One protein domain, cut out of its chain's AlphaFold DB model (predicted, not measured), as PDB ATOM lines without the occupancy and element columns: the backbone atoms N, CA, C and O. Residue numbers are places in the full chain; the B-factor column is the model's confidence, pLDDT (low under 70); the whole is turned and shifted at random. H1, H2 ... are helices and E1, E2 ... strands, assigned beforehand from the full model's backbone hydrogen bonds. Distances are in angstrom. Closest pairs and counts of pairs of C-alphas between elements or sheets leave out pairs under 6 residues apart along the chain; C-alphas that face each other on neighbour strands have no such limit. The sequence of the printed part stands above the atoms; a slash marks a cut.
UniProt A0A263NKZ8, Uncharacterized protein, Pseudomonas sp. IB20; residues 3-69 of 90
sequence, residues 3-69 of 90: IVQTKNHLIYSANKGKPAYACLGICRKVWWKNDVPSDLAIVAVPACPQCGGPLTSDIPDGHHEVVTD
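What this domain is: This is residues 3 to 69 of the 90 residues of an uncharacterized protein of Pseudomonas sp. IB20 (UniProt A0A263NKZ8). There is little regular structure here: a small sheet of E2, E1 and E4 makes one end, loops round the short strand E3 make the middle, and residues 39 to 44, of which 39 to 42 belong to H1, stick out at the other end. Of 67 printed residues, 21 are in named elements, in the order E1, E2, E3, H1, E4, class mixed. The sheet, E2 - E1 - E4, is antiparallel. The whole is compact, radius of gyration of the C-alphas 11.2 A, yet elongated, spanning 34 by 22 by 19 A.

How they stand to each other: Start at E1, residues 3 to 6, the inner strand. E4, residues 64 to 68, is its antiparallel neighbour at 155 degrees; find N 5 and O 65 2.8 A apart, within hydrogen-bond range. E2, residues 10 to 13, forms a hairpin with E1, at 140 degrees, with N 11 and O 4 at 2.8 A. E3, residues 21 to 23, pairs with no named strand, but its residues 21 to 22 pair antiparallel with 30 to 31, and 22 to 23 with 55 to 56. H1, residues 38 to 42, is not on the sheet and is apart from E3; it has 0 of 1 O i to N i+4 pairs within range, and 1 of 2 O i to N i+3 pairs.

Where its parts are: Find C-alpha 3 at (44.115, -36.693, -42.914), where E1 begins its 10.1 A. E2 spans 9.9 A, E3 6.9 A and H1 8.4 A. E4 runs 12.2 A to C-alpha 68 at (44.300, -31.892, -45.125).

The domain as a whole: The C-alphas of Ile 42 and Thr 68 are the farthest apart, 34.1 A. The printed part has no cut; the links E3 to H1 and H1 to E4 are long. Residues 38 to 45 are under pLDDT 70.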
ATOM      1  N   ILE A   3      45.037 -36.402 -44.004       88.62
ATOM      2  CA  ILE A   3      44.115 -36.693 -42.914       88.62
ATOM      3  C   ILE A   3      42.711 -36.707 -43.505       88.62
ATOM      4  O   ILE A   3      42.268 -35.716 -44.083       88.62
ATOM      5  N   VAL A   4      42.026 -37.834 -43.350       89.69
ATOM      6  CA  VAL A   4      40.641 -38.026 -43.784       89.69
ATOM      7  C   VAL A   4      39.765 -38.203 -42.558       89.69
ATOM      8  O   VAL A   4      40.057 -39.028 -41.693       89.69
ATOM      9  N   GLN A   5      38.682 -37.447 -42.481       92.00
ATOM     10  CA  GLN A   5      37.679 -37.567 -41.441       92.00
ATOM     11  C   GLN A   5      36.466 -38.327 -41.969       92.00
ATOM     12  O   GLN A   5      36.030 -38.155 -43.101       92.00
ATOM     13  N   THR A   6      35.924 -39.181 -41.118       93.75
ATOM     14  CA  THR A   6      34.619 -39.828 -41.273       93.75
ATOM     15  C   THR A   6      33.802 -39.510 -40.027       93.75
ATOM     16  O   THR A   6      34.323 -38.924 -39.075       93.75
ATOM     17  N   LYS A   7      32.542 -39.951 -39.975       90.69
ATOM     18  CA  LYS A   7      31.683 -39.717 -38.804       90.69
ATOM     19  C   LYS A   7      32.332 -40.139 -37.474       90.69
ATOM     20  O   LYS A   7      32.161 -39.445 -36.480       90.69
ATOM     21  N   ASN A   8      33.074 -41.253 -37.466       90.25
ATOM     22  CA  ASN A   8      33.583 -41.869 -36.234       90.25
ATOM     23  C   ASN A   8      35.116 -42.026 -36.194       90.25
ATOM     24  O   ASN A   8      35.645 -42.536 -35.208       90.25
ATOM     25  N   HIS A   9      35.843 -41.609 -37.238       88.62
ATOM     26  CA  HIS A   9      37.303 -41.732 -37.288       88.62
ATOM     27  C   HIS A   9      37.990 -40.534 -37.926       88.62
ATOM     28  O   HIS A   9      37.532 -40.010 -38.940       88.62
ATOM     29  N   LEU A  10      39.165 -40.216 -37.379       90.44
ATOM     30  CA  LEU A  10      40.198 -39.413 -38.017       90.44
ATOM     31  C   LEU A  10      41.310 -40.355 -38.502       90.44
ATOM     32  O   LEU A  10      41.892 -41.096 -37.708       90.44
ATOM     33  N   ILE A  11      41.563 -40.378 -39.808       89.62
ATOM     34  CA  ILE A  11      42.392 -41.380 -40.482       89.62
ATOM     35  C   ILE A  11      43.621 -40.694 -41.070       89.62
ATOM     36  O   ILE A  11      43.499 -39.821 -41.925       89.62
ATOM     37  N   TYR A  12      44.806 -41.127 -40.650       89.56
ATOM     38  CA  TYR A  12      46.083 -40.664 -41.191       89.56
ATOM     39  C   TYR A  12      46.538 -41.637 -42.276       89.56
ATOM     40  O   TYR A  12      46.787 -42.806 -41.986       89.56
ATOM     41  N   SER A  13      46.638 -41.175 -43.522       84.81
ATOM     42  CA  SER A  13      47.013 -42.026 -44.656       84.81
ATOM     43  C   SER A  13      48.226 -41.476 -45.390       84.81
ATOM     44  O   SER A  13      48.307 -40.288 -45.714       84.81
ATOM     45  N   ALA A  14      49.190 -42.346 -45.690       85.38
ATOM     46  CA  ALA A  14      50.305 -42.000 -46.566       85.38
ATOM     47  C   ALA A  14      49.840 -41.832 -48.024       85.38
ATOM     48  O   ALA A  14      50.419 -41.029 -48.761       85.38
ATOM     49  N   ASN A  15      48.769 -42.534 -48.413       85.00
ATOM     50  CA  ASN A  15      48.164 -42.451 -49.734       85.00
ATOM     51  C   ASN A  15      47.435 -41.111 -49.879       85.00
ATOM     52  O   ASN A  15      46.632 -40.781 -49.019       85.00
ATOM     53  N   LYS A  16      47.709 -40.341 -50.940       83.00
ATOM     54  CA  LYS A  16      47.043 -39.053 -51.227       83.00
ATOM     55  C   LYS A  16      45.818 -39.181 -52.144       83.00
ATOM     56  O   LYS A  16      45.129 -38.198 -52.382       83.00
ATOM     57  N   GLY A  17      45.564 -40.369 -52.690       86.88
ATOM     58  CA  GLY A  17      44.410 -40.623 -53.547       86.88
ATOM     59  C   GLY A  17      43.100 -40.678 -52.764       86.88
ATOM     60  O   GLY A  17      43.094 -40.734 -51.532       86.88
ATOM     61  N   LYS A  18      41.978 -40.715 -53.485       88.88
ATOM     62  CA  LYS A  18      40.663 -40.942 -52.875       88.88
ATOM     63  C   LYS A  18      40.591 -42.349 -52.260       88.88
ATOM     64  O   LYS A  18      41.197 -43.274 -52.816       88.88
ATOM     65  N   PRO A  19      39.863 -42.532 -51.145       92.06
ATOM     66  CA  PRO A  19      39.551 -43.861 -50.643       92.06
ATOM     67  C   PRO A  19      38.799 -44.671 -51.701       92.06
ATOM     68  O   PRO A  19      38.051 -44.119 -52.506       92.06
ATOM     69  N   ALA A  20      39.013 -45.982 -51.701       91.81
ATOM     70  CA  ALA A  20      38.376 -46.902 -52.639       91.81
ATOM     71  C   ALA A  20      37.163 -47.609 -52.032       91.81
ATOM     72  O   ALA A  20      36.287 -48.044 -52.773       91.81
ATOM     73  N   TYR A  21      37.116 -47.716 -50.700       92.56
ATOM     74  CA  TYR A  21      36.044 -48.401 -49.992       92.56
ATOM     75  C   TYR A  21      35.588 -47.623 -48.762       92.56
ATOM     76  O   TYR A  21      36.392 -46.978 -48.086       92.56
ATOM     77  N   ALA A  22      34.306 -47.746 -48.434       93.50
ATOM     78  CA  ALA A  22      33.694 -47.210 -47.225       93.50
ATOM     79  C   ALA A  22      33.013 -48.321 -46.424       93.50
ATOM     80  O   ALA A  22      32.337 -49.181 -46.984       93.50
ATOM     81  N   CYS A  23      33.164 -48.300 -45.102       93.56
ATOM     82  CA  CYS A  23      32.428 -49.186 -44.210       93.56
ATOM     83  C   CYS A  23      31.020 -48.646 -43.964       93.56
ATOM     84  O   CYS A  23      30.841 -47.528 -43.484       93.56
ATOM     85  N   LEU A  24      30.004 -49.466 -44.224       91.69
ATOM     86  CA  LEU A  24      28.610 -49.125 -43.922       91.69
ATOM     87  C   LEU A  24      28.188 -49.535 -42.502       91.69
ATOM     88  O   LEU A  24      27.112 -49.156 -42.042       91.69
ATOM     89  N   GLY A  25      29.046 -50.279 -41.800       91.06
ATOM     90  CA  GLY A  25      28.848 -50.683 -40.412       91.06
ATOM     91  C   GLY A  25      29.072 -49.557 -39.397       91.06
ATOM     92  O   GLY A  25      29.136 -48.369 -39.725       91.06
ATOM     93  N   ILE A  26      29.223 -49.945 -38.128       92.06
ATOM     94  CA  ILE A  26      29.278 -48.999 -37.003       92.06
ATOM     95  C   ILE A  26      30.484 -48.054 -37.058       92.06
ATOM     96  O   ILE A  26      30.367 -46.901 -36.662       92.06
ATOM     97  N   CYS A  27      31.632 -48.499 -37.577       92.50
ATOM     98  CA  CYS A  27      32.839 -47.673 -37.571       92.50
ATOM     99  C   CYS A  27      32.850 -46.590 -38.661       92.50
ATOM    100  O   CYS A  27      33.510 -45.578 -38.478       92.50
ATOM    101  N   ARG A  28      32.129 -46.756 -39.781       92.50
ATOM    102  CA  ARG A  28      32.086 -45.768 -40.885       92.50
ATOM    103  C   ARG A  28      33.458 -45.352 -41.448       92.50
ATOM    104  O   ARG A  28      33.594 -44.288 -42.037       92.50
ATOM    105  N   LYS A  29      34.493 -46.173 -41.251       94.38
ATOM    106  CA  LYS A  29      35.857 -45.908 -41.727       94.38
ATOM    107  C   LYS A  29      35.961 -46.102 -43.244       94.38
ATOM    108  O   LYS A  29      35.294 -46.977 -43.794       94.38
ATOM    109  N   VAL A  30      36.850 -45.352 -43.893       94.31
ATOM    110  CA  VAL A  30      37.221 -45.545 -45.305       94.31
ATOM    111  C   VAL A  30      38.591 -46.211 -45.454       94.31
ATOM    112  O   VAL A  30      39.429 -46.127 -44.553       94.31
ATOM    113  N   TRP A  31      38.810 -46.866 -46.593       92.88
ATOM    114  CA  TRP A  31      39.995 -47.674 -46.885       92.88
ATOM    115  C   TRP A  31      40.480 -47.455 -48.320       92.88
ATOM    116  O   TRP A  31      39.685 -47.189 -49.228       92.88
ATOM    117  N   TRP A  32      41.782 -47.598 -48.547       91.38
ATOM    118  CA  TRP A  32      42.391 -47.585 -49.874       91.38
ATOM    119  C   TRP A  32      42.532 -49.003 -50.426       91.38
ATOM    120  O   TRP A  32      42.471 -49.984 -49.688       91.38
ATOM    121  N   LYS A  33      42.741 -49.117 -51.747       86.38
ATOM    122  CA  LYS A  33      42.835 -50.415 -52.441       86.38
ATOM    123  C   LYS A  33      43.827 -51.382 -51.794       86.38
ATOM    124  O   LYS A  33      43.549 -52.567 -51.741       86.38
ATOM    125  N   ASN A  34      44.942 -50.859 -51.288       84.75
ATOM    126  CA  ASN A  34      46.014 -51.663 -50.704       84.75
ATOM    127  C   ASN A  34      45.784 -51.998 -49.221       84.75
ATOM    128  O   ASN A  34      46.535 -52.796 -48.671       84.75
ATOM    129  N   ASP A  35      44.785 -51.393 -48.569       83.62
ATOM    130  CA  ASP A  35      44.490 -51.661 -47.156       83.62
ATOM    131  C   ASP A  35      43.552 -52.860 -46.975       83.62
ATOM    132  O   ASP A  35      43.453 -53.419 -45.884       83.62
ATOM    133  N   VAL A  36      42.818 -53.222 -48.030       78.88
ATOM    134  CA  VAL A  36      41.878 -54.340 -48.026       78.88
ATOM    135  C   VAL A  36      42.568 -55.530 -48.695       78.88
ATOM    136  O   VAL A  36      42.929 -55.415 -49.866       78.88
ATOM    137  N   PRO A  37      42.774 -56.656 -47.984       73.50
ATOM    138  CA  PRO A  37      43.428 -57.831 -48.548       73.50
ATOM    139  C   PRO A  37      42.769 -58.284 -49.854       73.50
ATOM    140  O   PRO A  37      41.554 -58.477 -49.904       73.50
ATOM    141  N   SER A  38      43.579 -58.483 -50.895       63.53
ATOM    142  CA  SER A  38      43.131 -58.889 -52.234       63.53
ATOM    143  C   SER A  38      42.364 -60.214 -52.239       63.53
ATOM    144  O   SER A  38      41.477 -60.404 -53.064       63.53
ATOM    145  N   ASP A  39      42.648 -61.102 -51.285       59.12
ATOM    146  CA  ASP A  39      41.991 -62.409 -51.156       59.12
ATOM    147  C   ASP A  39      40.511 -62.285 -50.745       59.12
ATOM    148  O   ASP A  39      39.722 -63.212 -50.934       59.12
ATOM    149  N   LEU A  40      40.095 -61.109 -50.255       53.31
ATOM    150  CA  LEU A  40      38.691 -60.781 -50.012       53.31
ATOM    151  C   LEU A  40      37.910 -60.504 -51.310       53.31
ATOM    152  O   LEU A  40      36.690 -60.389 -51.259       53.31
ATOM    153  N   ALA A  41      38.569 -60.429 -52.472       48.03
ATOM    154  CA  ALA A  41      37.901 -60.293 -53.770       48.03
ATOM    155  C   ALA A  41      37.126 -61.559 -54.195       48.03
ATOM    156  O   ALA A  41      36.311 -61.490 -55.112       48.03
ATOM    157  N   ILE A  42      37.350 -62.705 -53.533       49.50
ATOM    158  CA  ILE A  42      36.574 -63.942 -53.756       49.50
ATOM    159  C   ILE A  42      35.208 -63.871 -53.047       49.50
ATOM    160  O   ILE A  42      34.267 -64.568 -53.428       49.50
ATOM    161  N   VAL A  43      35.061 -63.004 -52.037       56.06
ATOM    162  CA  VAL A  43      33.794 -62.792 -51.330       56.06
ATOM    163  C   VAL A  43      33.042 -61.631 -51.978       56.06
ATOM    164  O   VAL A  43      33.587 -60.547 -52.149       56.06
ATOM    165  N   ALA A  44      31.762 -61.838 -52.306       63.09
ATOM    166  CA  ALA A  44      30.930 -60.847 -52.999       63.09
ATOM    167  C   ALA A  44      30.809 -59.494 -52.260       63.09
ATOM    168  O   ALA A  44      30.469 -58.489 -52.879       63.09
ATOM    169  N   VAL A  45      31.088 -59.462 -50.949       67.00
ATOM    170  CA  VAL A  45      31.133 -58.246 -50.128       67.00
ATOM    171  C   VAL A  45      32.316 -58.342 -49.154       67.00
ATOM    172  O   VAL A  45      32.240 -59.112 -48.193       67.00
ATOM    173  N   PRO A  46      33.413 -57.590 -49.357       75.94
ATOM    174  CA  PRO A  46      34.537 -57.613 -48.433       75.94
ATOM    175  C   PRO A  46      34.124 -57.026 -47.073       75.94
ATOM    176  O   PRO A  46      33.397 -56.033 -46.987       75.94
ATOM    177  N   ALA A  47      34.582 -57.653 -45.989       85.69
ATOM    178  CA  ALA A  47      34.309 -57.199 -44.630       85.69
ATOM    179  C   ALA A  47      35.323 -56.131 -44.189       85.69
ATOM    180  O   ALA A  47      36.510 -56.200 -44.504       85.69
ATOM    181  N   CYS A  48      34.859 -55.147 -43.421       89.50
ATOM    182  CA  CYS A  48      35.685 -54.089 -42.861       89.50
ATOM    183  C   CYS A  48      36.715 -54.692 -41.896       89.50
ATOM    184  O   CYS A  48      36.302 -55.253 -40.875       89.50
ATOM    185  N   PRO A  49      38.027 -54.493 -42.119       87.81
ATOM    186  CA  PRO A  49      39.069 -55.062 -41.261       87.81
ATOM    187  C   PRO A  49      38.977 -54.652 -39.786       87.81
ATOM    188  O   PRO A  49      39.506 -55.335 -38.919       87.81
ATOM    189  N   GLN A  50      38.319 -53.527 -39.484       89.38
ATOM    190  CA  GLN A  50      38.256 -52.989 -38.125       89.38
ATOM    191  C   GLN A  50      37.009 -53.409 -37.339       89.38
ATOM    192  O   GLN A  50      37.062 -53.464 -36.116       89.38
ATOM    193  N   CYS A  51      35.873 -53.658 -37.997       91.19
ATOM    194  CA  CYS A  51      34.620 -53.964 -37.289       91.19
ATOM    195  C   CYS A  51      33.809 -55.116 -37.897       91.19
ATOM    196  O   CYS A  51      32.680 -55.336 -37.470       91.19
ATOM    197  N   GLY A  52      34.313 -55.777 -38.942       89.44
ATOM    198  CA  GLY A  52      33.615 -56.853 -39.654       89.44
ATOM    199  C   GLY A  52      32.370 -56.423 -40.443       89.44
ATOM    200  O   GLY A  52      31.726 -57.261 -41.061       89.44
ATOM    201  N   GLY A  53      32.012 -55.134 -40.439       90.81
ATOM    202  CA  GLY A  53      30.849 -54.615 -41.167       90.81
ATOM    203  C   GLY A  53      31.051 -54.624 -42.687       90.81
ATOM    204  O   GLY A  53      32.189 -54.679 -43.142       90.81
ATOM    205  N   PRO A  54      29.983 -54.520 -43.491       90.56
ATOM    206  CA  PRO A  54      30.099 -54.561 -44.947       90.56
ATOM    207  C   PRO A  54      30.847 -53.338 -45.494       90.56
ATOM    208  O   PRO A  54      30.620 -52.205 -45.045       90.56
ATOM    209  N   LEU A  55      31.725 -53.568 -46.471       90.94
ATOM    210  CA  LEU A  55      32.344 -52.515 -47.273       90.94
ATOM    211  C   LEU A  55      31.560 -52.290 -48.571       90.94
ATOM    212  O   LEU A  55      31.032 -53.226 -49.163       90.94
ATOM    213  N   THR A  56      31.540 -51.042 -49.029       89.75
ATOM    214  CA  THR A  56      31.063 -50.647 -50.358       89.75
ATOM    215  C   THR A  56      32.176 -49.942 -51.127       89.75
ATOM    216  O   THR A  56      32.968 -49.212 -50.526       89.75
ATOM    217  N   SER A  57      32.234 -50.143 -52.443       90.31
ATOM    218  CA  SER A  57      33.039 -49.329 -53.366       90.31
ATOM    219  C   SER A  57      32.291 -48.093 -53.877       90.31
ATOM    220  O   SER A  57      32.921 -47.158 -54.360       90.31
ATOM    221  N   ASP A  58      30.961 -48.085 -53.772       91.25
ATOM    222  CA  ASP A  58      30.124 -46.924 -54.069       91.25
ATOM    223  C   ASP A  58      30.019 -46.070 -52.801       91.25
ATOM    224  O   ASP A  58      29.169 -46.297 -51.935       91.25
ATOM    225  N   ILE A  59      31.010 -45.195 -52.615       91.75
ATOM    226  CA  ILE A  59      31.149 -44.368 -51.417       91.75
ATOM    227  C   ILE A  59      30.139 -43.218 -51.502       91.75
ATOM    228  O   ILE A  59      30.290 -42.375 -52.386       91.75
ATOM    229  N   PRO A  60      29.168 -43.119 -50.573       88.31
ATOM    230  CA  PRO A  60      28.201 -42.029 -50.592       88.31
ATOM    231  C   PRO A  60      28.872 -40.661 -50.446       88.31
ATOM    232  O   PRO A  60      29.834 -40.508 -49.681       88.31
ATOM    233  N   ASP A  61      28.308 -39.649 -51.104       88.94
ATOM    234  CA  ASP A  61      28.722 -38.262 -50.906       88.94
ATOM    235  C   ASP A  61      28.610 -37.871 -49.425       88.94
ATOM    236  O   ASP A  61      27.665 -38.236 -48.720       88.94
ATOM    237  N   GLY A  62      29.621 -37.162 -48.920       88.69
ATOM    238  CA  GLY A  62      29.696 -36.761 -47.512       88.69
ATOM    239  C   GLY A  62      30.024 -37.892 -46.525       88.69
ATOM    240  O   GLY A  62      30.051 -37.651 -45.320       88.69
ATOM    241  N   HIS A  63      30.312 -39.118 -46.983       91.44
ATOM    242  CA  HIS A  63      30.749 -40.198 -46.085       91.44
ATOM    243  C   HIS A  63      32.119 -39.917 -45.444       91.44
ATOM    244  O   HIS A  63      32.406 -40.373 -44.333       91.44
ATOM    245  N   HIS A  64      32.969 -39.179 -46.155       92.81
ATOM    246  CA  HIS A  64      34.271 -38.745 -45.681       92.81
ATOM    247  C   HIS A  64      34.600 -37.345 -46.194       92.81
ATOM    248  O   HIS A  64      34.067 -36.902 -47.211       92.81
ATOM    249  N   GLU A  65      35.528 -36.692 -45.509       92.19
ATOM    250  CA  GLU A  65      36.079 -35.392 -45.865       92.19
ATOM    251  C   GLU A  65      37.603 -35.435 -45.741       92.19
ATOM    252  O   GLU A  65      38.148 -36.021 -44.803       92.19
ATOM    253  N   VAL A  66      38.314 -34.827 -46.689       89.69
ATOM    254  CA  VAL A  66      39.766 -34.654 -46.582       89.69
ATOM    255  C   VAL A  66      40.026 -33.382 -45.783       89.69
ATOM    256  O   VAL A  66      39.829 -32.284 -46.286       89.69
ATOM    257  N   VAL A  67      40.493 -33.537 -44.545       87.94
ATOM    258  CA  VAL A  67      40.798 -32.415 -43.641       87.94
ATOM    259  C   VAL A  67      42.070 -31.692 -44.086       87.94
ATOM    260  O   VAL A  67      42.161 -30.470 -44.038       87.94
ATOM    261  N   THR A  68      43.085 -32.447 -44.513       84.56
ATOM    262  CA  THR A  68      44.300 -31.892 -45.125       84.56
ATOM    263  C   THR A  68      45.002 -32.951 -45.964       84.56
ATOM    264  O   THR A  68      45.100 -34.106 -45.561       84.56
ATOM    265  N   ASP A  69      45.545 -32.569 -47.114       78.88
ATOM    266  CA  ASP A  69      46.360 -33.408 -48.002       78.88
ATOM    267  C   ASP A  69      47.882 -33.181 -47.824       78.88
ATOM    268  O   ASP A  69      48.717 -33.806 -48.498       78.88
TER     269      ASP A  69